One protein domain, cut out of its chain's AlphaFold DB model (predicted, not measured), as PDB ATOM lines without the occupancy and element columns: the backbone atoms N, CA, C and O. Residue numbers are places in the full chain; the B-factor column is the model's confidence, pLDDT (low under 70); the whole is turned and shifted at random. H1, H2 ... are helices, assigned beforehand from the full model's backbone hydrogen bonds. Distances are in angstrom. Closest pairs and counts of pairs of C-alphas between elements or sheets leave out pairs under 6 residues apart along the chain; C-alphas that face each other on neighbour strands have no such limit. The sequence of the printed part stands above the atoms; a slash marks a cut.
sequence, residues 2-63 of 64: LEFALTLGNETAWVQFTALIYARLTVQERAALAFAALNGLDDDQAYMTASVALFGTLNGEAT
ATOM      1  N   LEU A   2     -49.147  -1.743  30.910       51.94
ATOM      2  CA  LEU A   2     -49.135  -3.173  31.276       51.94
ATOM      3  C   LEU A   2     -48.236  -4.005  30.339       51.94
ATOM      4  O   LEU A   2     -47.424  -4.796  30.800       51.94
ATOM      5  N   GLU A   3     -48.315  -3.741  29.028       53.44
ATOM      6  CA  GLU A   3     -47.454  -4.386  28.026       53.44
ATOM      7  C   GLU A   3     -45.971  -4.088  28.255       53.44
ATOM      8  O   GLU A   3     -45.154  -4.978  28.081       53.44
ATOM      9  N   PHE A   4     -45.614  -2.881  28.715       50.56
ATOM     10  CA  PHE A   4     -44.222  -2.463  28.944       50.56
ATOM     11  C   PHE A   4     -43.564  -3.219  30.107       50.56
ATOM     12  O   PHE A   4     -42.379  -3.528  30.051       50.56
ATOM     13  N   ALA A   5     -44.344  -3.554  31.141       51.94
ATOM     14  CA  ALA A   5     -43.852  -4.325  32.274       51.94
ATOM     15  C   ALA A   5     -43.559  -5.791  31.913       51.94
ATOM     16  O   ALA A   5     -42.511  -6.317  32.279       51.94
ATOM     17  N   LEU A   6     -44.458  -6.426  31.151       52.09
ATOM     18  CA  LEU A   6     -44.289  -7.812  30.702       52.09
ATOM     19  C   LEU A   6     -43.264  -7.972  29.569       52.09
ATOM     20  O   LEU A   6     -42.652  -9.029  29.463       52.09
ATOM     21  N   THR A   7     -43.065  -6.958  28.716       57.03
ATOM     22  CA  THR A   7     -42.166  -7.069  27.546       57.03
ATOM     23  C   THR A   7     -40.697  -6.813  27.854       57.03
ATOM     24  O   THR A   7     -39.845  -7.328  27.136       57.03
ATOM     25  N   LEU A   8     -40.373  -6.035  28.890       56.38
ATOM     26  CA  LEU A   8     -38.980  -5.681  29.181       56.38
ATOM     27  C   LEU A   8     -38.239  -6.697  30.048       56.38
ATOM     28  O   LEU A   8     -37.010  -6.664  30.062       56.38
ATOM     29  N   GLY A   9     -38.955  -7.561  30.777       59.59
ATOM     30  CA  GLY A   9     -38.365  -8.640  31.580       59.59
ATOM     31  C   GLY A   9     -37.316  -8.192  32.607       59.59
ATOM     32  O   GLY A   9     -36.569  -9.025  33.106       59.59
ATOM     33  N   ASN A  10     -37.224  -6.891  32.906       68.25
ATOM     34  CA  ASN A  10     -36.224  -6.326  33.805       68.25
ATOM     35  C   ASN A  10     -36.807  -6.102  35.207       68.25
ATOM     36  O   ASN A  10     -38.012  -5.921  35.379       68.25
ATOM     37  N   GLU A  11     -35.950  -6.122  36.224       68.75
ATOM     38  CA  GLU A  11     -36.349  -6.017  37.634       68.75
ATOM     39  C   GLU A  11     -37.139  -4.725  37.925       68.75
ATOM     40  O   GLU A  11     -38.186  -4.745  38.575       68.75
ATOM     41  N   THR A  12     -36.711  -3.602  37.346       71.75
ATOM     42  CA  THR A  12     -37.373  -2.296  37.491       71.75
ATOM     43  C   THR A  12     -38.807  -2.294  36.950       71.75
ATOM     44  O   THR A  12     -39.696  -1.666  37.532       71.75
ATOM     45  N   ALA A  13     -39.058  -2.999  35.850       73.31
ATOM     46  CA  ALA A  13     -40.368  -3.125  35.224       73.31
ATOM     47  C   ALA A  13     -41.341  -3.918  36.109       73.31
ATOM     48  O   ALA A  13     -42.507  -3.531  36.229       73.31
ATOM     49  N   TRP A  14     -40.855  -4.955  36.798       73.25
ATOM     50  CA  TRP A  14     -41.642  -5.714  37.776       73.25
ATOM     51  C   TRP A  14     -42.015  -4.880  39.008       73.25
ATOM     52  O   TRP A  14     -43.156  -4.939  39.469       73.25
ATOM     53  N   VAL A  15     -41.116  -4.017  39.493       77.50
ATOM     54  CA  VAL A  15     -41.434  -3.081  40.590       77.50
ATOM     55  C   VAL A  15     -42.525  -2.085  40.176       77.50
ATOM     56  O   VAL A  15     -43.484  -1.855  40.918       77.50
ATOM     57  N   GLN A  16     -42.429  -1.522  38.968       78.19
ATOM     58  CA  GLN A  16     -43.455  -0.614  38.442       78.19
ATOM     59  C   GLN A  16     -44.798  -1.320  38.208       78.19
ATOM     60  O   GLN A  16     -45.859  -0.730  38.429       78.19
ATOM     61  N   PHE A  17     -44.770  -2.589  37.804       81.06
ATOM     62  CA  PHE A  17     -45.966  -3.409  37.648       81.06
ATOM     63  C   PHE A  17     -46.710  -3.605  38.966       81.06
ATOM     64  O   PHE A  17     -47.927  -3.429  39.009       81.06
ATOM     65  N   THR A  18     -45.989  -3.863  40.057       81.44
ATOM     66  CA  THR A  18     -46.578  -3.967  41.397       81.44
ATOM     67  C   THR A  18     -47.327  -2.689  41.775       81.44
ATOM     68  O   THR A  18     -48.477  -2.752  42.211       81.44
ATOM     69  N   ALA A  19     -46.749  -1.510  41.521       83.75
ATOM     70  CA  ALA A  19     -47.432  -0.237  41.765       83.75
ATOM     71  C   ALA A  19     -48.728  -0.091  40.938       83.75
ATOM     72  O   ALA A  19     -49.748   0.370  41.453       83.75
ATOM     73  N   LEU A  20     -48.722  -0.532  39.675       84.19
ATOM     74  CA  LEU A  20     -49.920  -0.540  38.826       84.19
ATOM     75  C   LEU A  20     -50.983  -1.525  39.325       84.19
ATOM     76  O   LEU A  20     -52.169  -1.193  39.289       84.19
ATOM     77  N   ILE A  21     -50.572  -2.701  39.809       86.88
ATOM     78  CA  ILE A  21     -51.465  -3.697  40.408       86.88
ATOM     79  C   ILE A  21     -52.200  -3.089  41.606       86.88
ATOM     80  O   ILE A  21     -53.426  -3.162  41.674       86.88
ATOM     81  N   TYR A  22     -51.482  -2.444  42.528       84.69
ATOM     82  CA  TYR A  22     -52.102  -1.815  43.699       84.69
ATOM     83  C   TYR A  22     -53.020  -0.647  43.337       84.69
ATOM     84  O   TYR A  22     -54.050  -0.465  43.984       84.69
ATOM     85  N   ALA A  23     -52.670   0.125  42.308       87.12
ATOM     86  CA  ALA A  23     -53.457   1.275  41.881       87.12
ATOM     87  C   ALA A  23     -54.745   0.899  41.129       87.12
ATOM     88  O   ALA A  23     -55.681   1.696  41.111       87.12
ATOM     89  N   ARG A  24     -54.790  -0.268  40.466       87.69
ATOM     90  CA  ARG A  24     -55.879  -0.619  39.533       87.69
ATOM     91  C   ARG A  24     -56.725  -1.817  39.932       87.69
ATOM     92  O   ARG A  24     -57.867  -1.879  39.498       87.69
ATOM     93  N   LEU A  25     -56.178  -2.757  40.696       88.25
ATOM     94  CA  LEU A  25     -56.879  -3.982  41.072       88.25
ATOM     95  C   LEU A  25     -57.384  -3.873  42.506       88.25
ATOM     96  O   LEU A  25     -56.691  -3.377  43.396       88.25
ATOM     97  N   THR A  26     -58.579  -4.393  42.742       91.44
ATOM     98  CA  THR A  26     -59.142  -4.628  44.075       91.44
ATOM     99  C   THR A  26     -58.391  -5.744  44.806       91.44
ATOM    100  O   THR A  26     -57.596  -6.481  44.222       91.44
ATOM    101  N   VAL A  27     -58.636  -5.901  46.112       89.56
ATOM    102  CA  VAL A  27     -58.026  -6.985  46.909       89.56
ATOM    103  C   VAL A  27     -58.354  -8.357  46.312       89.56
ATOM    104  O   VAL A  27     -57.463  -9.196  46.190       89.56
ATOM    105  N   GLN A  28     -59.607  -8.566  45.902       90.88
ATOM    106  CA  GLN A  28     -60.076  -9.817  45.310       90.88
ATOM    107  C   GLN A  28     -59.365 -10.120  43.989       90.88
ATOM    108  O   GLN A  28     -58.897 -11.237  43.787       90.88
ATOM    109  N   GLU A  29     -59.234  -9.128  43.110       86.88
ATOM    110  CA  GLU A  29     -58.574  -9.318  41.814       86.88
ATOM    111  C   GLU A  29     -57.071  -9.583  41.973       86.88
ATOM    112  O   GLU A  29     -56.511 -10.399  41.243       86.88
ATOM    113  N   ARG A  30     -56.416  -8.968  42.967       88.81
ATOM    114  CA  ARG A  30     -55.013  -9.275  43.297       88.81
ATOM    115  C   ARG A  30     -54.839 -10.697  43.818       88.81
ATOM    116  O   ARG A  30     -53.891 -11.368  43.426       88.81
ATOM    117  N   ALA A  31     -55.754 -11.164  44.668       87.25
ATOM    118  CA  ALA A  31     -55.732 -12.538  45.163       87.25
ATOM    119  C   ALA A  31     -55.961 -13.551  44.029       87.25
ATOM    120  O   ALA A  31     -55.245 -14.546  43.943       87.25
ATOM    121  N   ALA A  32     -56.902 -13.272  43.121       88.12
ATOM    122  CA  ALA A  32     -57.147 -14.106  41.946       88.12
ATOM    123  C   ALA A  32     -55.938 -14.138  40.996       88.12
ATOM    124  O   ALA A  32     -55.581 -15.204  40.501       88.12
ATOM    125  N   LEU A  33     -55.271 -12.995  40.786       87.94
ATOM    126  CA  LEU A  33     -54.044 -12.917  39.993       87.94
ATOM    127  C   LEU A  33     -52.907 -13.734  40.622       87.94
ATOM    128  O   LEU A  33     -52.245 -14.485  39.912       87.94
ATOM    129  N   ALA A  34     -52.706 -13.629  41.938       88.69
ATOM    130  CA  ALA A  34     -51.703 -14.419  42.651       88.69
ATOM    131  C   ALA A  34     -51.994 -15.925  42.558       88.69
ATOM    132  O   ALA A  34     -51.093 -16.716  42.289       88.69
ATOM    133  N   PHE A  35     -53.261 -16.319  42.706       85.81
ATOM    134  CA  PHE A  35     -53.682 -17.707  42.538       85.81
ATOM    135  C   PHE A  35     -53.422 -18.213  41.114       85.81
ATOM    136  O   PHE A  35     -52.838 -19.279  40.940       85.81
ATOM    137  N   ALA A  36     -53.810 -17.450  40.090       89.69
ATOM    138  CA  ALA A  36     -53.578 -17.822  38.697       89.69
ATOM    139  C   ALA A  36     -52.079 -17.924  38.366       89.69
ATOM    140  O   ALA A  36     -51.677 -18.850  37.668       89.69
ATOM    141  N   ALA A  37     -51.256 -17.015  38.901       88.19
ATOM    142  CA  ALA A  37     -49.807 -17.054  38.730       88.19
ATOM    143  C   ALA A  37     -49.185 -18.311  39.356       88.19
ATOM    144  O   ALA A  37     -48.368 -18.960  38.712       88.19
ATOM    145  N   LEU A  38     -49.606 -18.694  40.568       89.56
ATOM    146  CA  LEU A  38     -49.121 -19.910  41.231       89.56
ATOM    147  C   LEU A  38     -49.542 -21.190  40.500       89.56
ATOM    148  O   LEU A  38     -48.732 -22.097  40.369       89.56
ATOM    149  N   ASN A  39     -50.770 -21.257  39.974       91.31
ATOM    150  CA  ASN A  39     -51.233 -22.415  39.194       91.31
ATOM    151  C   ASN A  39     -50.540 -22.554  37.827       91.31
ATOM    152  O   ASN A  39     -50.679 -23.587  37.181       91.31
ATOM    153  N   GLY A  40     -49.853 -21.512  37.351       89.62
ATOM    154  CA  GLY A  40     -49.094 -21.547  36.100       89.62
ATOM    155  C   GLY A  40     -47.664 -22.077  36.242       89.62
ATOM    156  O   GLY A  40     -46.960 -22.143  35.237       89.62
ATOM    157  N   LEU A  41     -47.225 -22.399  37.461       89.38
ATOM    158  CA  LEU A  41     -45.894 -22.920  37.773       89.38
ATOM    159  C   LEU A  41     -45.952 -24.429  38.037       89.38
ATOM    160  O   LEU A  41     -47.001 -24.953  38.406       89.38
ATOM    161  N   ASP A  42     -44.810 -25.109  37.907       90.69
ATOM    162  CA  ASP A  42     -44.678 -26.485  38.400       90.69
ATOM    163  C   ASP A  42     -44.820 -26.517  39.933       90.69
ATOM    164  O   ASP A  42     -44.459 -25.550  40.609       90.69
ATOM    165  N   ASP A  43     -45.296 -27.632  40.497       85.75
ATOM    166  CA  ASP A  43     -45.617 -27.760  41.931       85.75
ATOM    167  C   ASP A  43     -44.479 -27.281  42.855       85.75
ATOM    168  O   ASP A  43     -44.707 -26.492  43.778       85.75
ATOM    169  N   ASP A  44     -43.235 -27.682  42.571       87.81
ATOM    170  CA  ASP A  44     -42.058 -27.279  43.351       87.81
ATOM    171  C   ASP A  44     -41.798 -25.767  43.260       87.81
ATOM    172  O   ASP A  44     -41.466 -25.108  44.250       87.81
ATOM    173  N   GLN A  45     -41.978 -25.189  42.070       86.75
ATOM    174  CA  GLN A  45     -41.791 -23.760  41.829       86.75
ATOM    175  C   GLN A  45     -42.895 -22.938  42.496       86.75
ATOM    176  O   GLN A  45     -42.602 -21.904  43.102       86.75
ATOM    177  N   ALA A  46     -44.144 -23.400  42.428       87.75
ATOM    178  CA  ALA A  46     -45.278 -22.772  43.094       87.75
ATOM    179  C   ALA A  46     -45.078 -22.763  44.614       87.75
ATOM    180  O   ALA A  46     -45.238 -21.721  45.255       87.75
ATOM    181  N   TYR A  47     -44.654 -23.896  45.182       85.94
ATOM    182  CA  TYR A  47     -44.417 -24.032  46.616       85.94
ATOM    183  C   TYR A  47     -43.266 -23.146  47.103       85.94
ATOM    184  O   TYR A  47     -43.421 -22.414  48.087       85.94
ATOM    185  N   MET A  48     -42.127 -23.153  46.399       87.12
ATOM    186  CA  MET A  48     -40.998 -22.275  46.725       87.12
ATOM    187  C   MET A  48     -41.389 -20.799  46.621       87.12
ATOM    188  O   MET A  48     -41.132 -20.027  47.544       87.12
ATOM    189  N   THR A  49     -42.062 -20.409  45.536       87.38
ATOM    190  CA  THR A  49     -42.480 -19.017  45.303       87.38
ATOM    191  C   THR A  49     -43.451 -18.534  46.379       87.38
ATOM    192  O   THR A  49     -43.281 -17.440  46.919       87.38
ATOM    193  N   ALA A  50     -44.439 -19.356  46.744       87.31
ATOM    194  CA  ALA A  50     -45.370 -19.044  47.824       87.31
ATOM    195  C   ALA A  50     -44.657 -18.936  49.179       87.31
ATOM    196  O   ALA A  50     -44.952 -18.028  49.954       87.31
ATOM    197  N   SER A  51     -43.694 -19.820  49.455       84.00
ATOM    198  CA  SER A  51     -42.942 -19.813  50.715       84.00
ATOM    199  C   SER A  51     -42.111 -18.540  50.880       84.00
ATOM    200  O   SER A  51     -42.175 -17.892  51.926       84.00
ATOM    201  N   VAL A  52     -41.418 -18.109  49.822       86.00
ATOM    202  CA  VAL A  52     -40.659 -16.850  49.829       86.00
ATOM    203  C   VAL A  52     -41.600 -15.658  49.994       86.00
ATOM    204  O   VAL A  52     -41.335 -14.775  50.806       86.00
ATOM    205  N   ALA A  53     -42.727 -15.647  49.279       85.38
ATOM    206  CA  ALA A  53     -43.679 -14.541  49.337       85.38
ATOM    207  C   ALA A  53     -44.382 -14.404  50.701       85.38
ATOM    208  O   ALA A  53     -44.666 -13.287  51.130       85.38
ATOM    209  N   LEU A  54     -44.688 -15.520  51.372       83.31
ATOM    210  CA  LEU A  54     -45.434 -15.528  52.636       83.31
ATOM    211  C   LEU A  54     -44.533 -15.450  53.868       83.31
ATOM    212  O   LEU A  54     -44.912 -14.829  54.860       83.31
ATOM    213  N   PHE A  55     -43.367 -16.092  53.822       80.81
ATOM    214  CA  PHE A  55     -42.520 -16.302  54.997       80.81
ATOM    215  C   PHE A  55     -41.118 -15.710  54.848       80.81
ATOM    216  O   PHE A  55     -40.361 -15.723  55.816       80.81
ATOM    217  N   GLY A  56     -40.755 -15.208  53.663       71.00
ATOM    218  CA  GLY A  56     -39.380 -14.806  53.372       71.00
ATOM    219  C   GLY A  56     -38.413 -15.983  53.474       71.00
ATOM    220  O   GLY A  56     -37.273 -15.790  53.878       71.00
ATOM    221  N   THR A  57     -38.873 -17.210  53.201       59.50
ATOM    222  CA  THR A  57     -38.056 -18.423  53.314       59.50
ATOM    223  C   THR A  57     -38.024 -19.194  51.996       59.50
ATOM    224  O   THR A  57     -39.055 -19.417  51.361       59.50
ATOM    225  N   LEU A  58     -36.835 -19.639  51.587       56.78
ATOM    226  CA  LEU A  58     -36.645 -20.588  50.486       56.78
ATOM    227  C   LEU A  58     -36.413 -21.963  51.117       56.78
ATOM    228  O   LEU A  58     -35.521 -22.119  51.946       56.78
ATOM    229  N   ASN A  59     -37.231 -22.962  50.776       57.09
ATOM    230  CA  ASN A  59     -37.111 -24.334  51.301       57.09
ATOM    231  C   ASN A  59     -37.154 -24.468  52.842       57.09
ATOM    232  O   ASN A  59     -36.642 -25.438  53.393       57.09
ATOM    233  N   GLY A  60     -37.780 -23.521  53.551       54.50
ATOM    234  CA  GLY A  60     -37.832 -23.516  55.021       54.50
ATOM    235  C   GLY A  60     -36.657 -22.808  55.704       54.50
ATOM    236  O   GLY A  60     -36.637 -22.729  56.931       54.50
ATOM    237  N   GLU A  61     -35.728 -22.233  54.940       55.03
ATOM    238  CA  GLU A  61     -34.645 -21.393  55.453       55.03
ATOM    239  C   GLU A  61     -34.957 -19.921  55.176       55.03
ATOM    240  O   GLU A  61     -35.306 -19.556  54.053       55.03
ATOM    241  N   ALA A  62     -34.879 -19.066  56.202       48.31
ATOM    242  CA  ALA A  62     -35.130 -17.633  56.053       48.31
ATOM    243  C   ALA A  62     -34.086 -17.012  55.118       48.31
ATOM    244  O   ALA A  62     -32.889 -17.048  55.404       48.31
ATOM    245  N   THR A  63     -34.538 -16.434  54.010       53.62
ATOM    246  CA  THR A  63     -33.699 -15.612  53.141       53.62
ATOM    247  C   THR A  63     -33.649 -14.214  53.737       53.62
ATOM    248  O   THR A  63     -34.660 -13.509  53.747       53.62
TER     249      THR A  63
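AT A GLANCE: This is residues 2 to 63 of the 64 residues of an uncharacterized protein of Rhodovulum sp. NI22 (UniProt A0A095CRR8). Picture an open zigzag of four helices: H1 and H2 lie side by side as a helical hairpin at one end, and H3 leads away from the far end of H2 to H4, with which it makes a second, wider hairpin shaped like a V. There is no shared core, for each helix touches at most one other, and the space between H2 and H4 is left open; a tail without a named element, residues 56 to 63, folds back on itself after H4. You have 62 residues before you with four named helices, in the order H1, H2, H3, H4, and no named strand, and the class is all helix. The whole is only just loose, close to compact, with a radius of gyration of the C-alphas of 13.0 A, and the C-alphas span 33 by 26 by 20 A along their three main axes.

IN THESE COORDINATES: Start at C-alpha 2, at (-49.135, -3.173, 31.276), where H1 begins; it takes in residues 2 to 8 and measures 10.7 A from first to last C-alpha. Pass residues 9 and 10 and you come to H2, residues 11 to 24, which is the longest helix by residues and measures 20.4 A. Find its first C-alpha, that of Glu 11, at (-36.349, -6.017, 37.634), and watch x fall to -55.879 at C-alpha 24. After residues 25 and 26 comes H3, residues 27 to 39, 18.5 A from first to last C-alpha. Residues 40 to 42 then lead to H4, residues 43 to 55, 17.7 A long, which ends at C-alpha 55, at (-42.520, -16.302, 54.997). In the tail beyond it, look for a short pairing of residues 57 to 58 with residues 61 to 62, antiparallel and too short to be a named strand.

HOW THE PARTS SIT: Begin with H1 and H2, a helical hairpin: they touch, and their closest C-alphas are those of Ala 5 and Ala 13, 4.7 A apart. They run opposite ways at a shallow tilt of 9 degrees, and H2 touches H1 with residues 13 to 17 alone. Go on to H3, and you find H2 and H3 close but not clearly touching, with the closest C-alphas, those of Ile 21 and Arg 30, 7.2 A apart. These two run opposite ways at a steep tilt of 41 degrees. H3 and H4 form the other helical hairpin; they touch, and their closest C-alphas are those of Leu 38 and Ala 46, 5.1 A apart. They run opposite ways at a tilt of 38 degrees, only just steep. H3 touches H4 with residues 38 to 39 alone, and H4 touches H3 with residues 46 to 50 alone, while their centres are 13.9 A from each other. H1 is apart from H3 and from H4, and H2 is apart from H4. Trace the backbone O and N atoms inside H1, H2, H3 and H4, and you find every O i to N i+4 pair within hydrogen-bond range.

THE WHOLE: The two C-alphas farthest apart are those of Glu 3 and Glu 61, at 34.7 A, and from C-alpha 2 to C-alpha 63 you cross 29.5 A. The printed part runs from residue 2 to residue 63 and has no cut. The links from H1 to H2, from H2 to H3 and from H3 to H4 are tight. Residues 7 to 12 stand free. Read the B-factor column for the model's confidence: the mean pLDDT of the printed part is 77.3, and it is under 70 at residues 2 to 11 and residues 57 to 63. H1 has a mean pLDDT of 53, H3 one of 89.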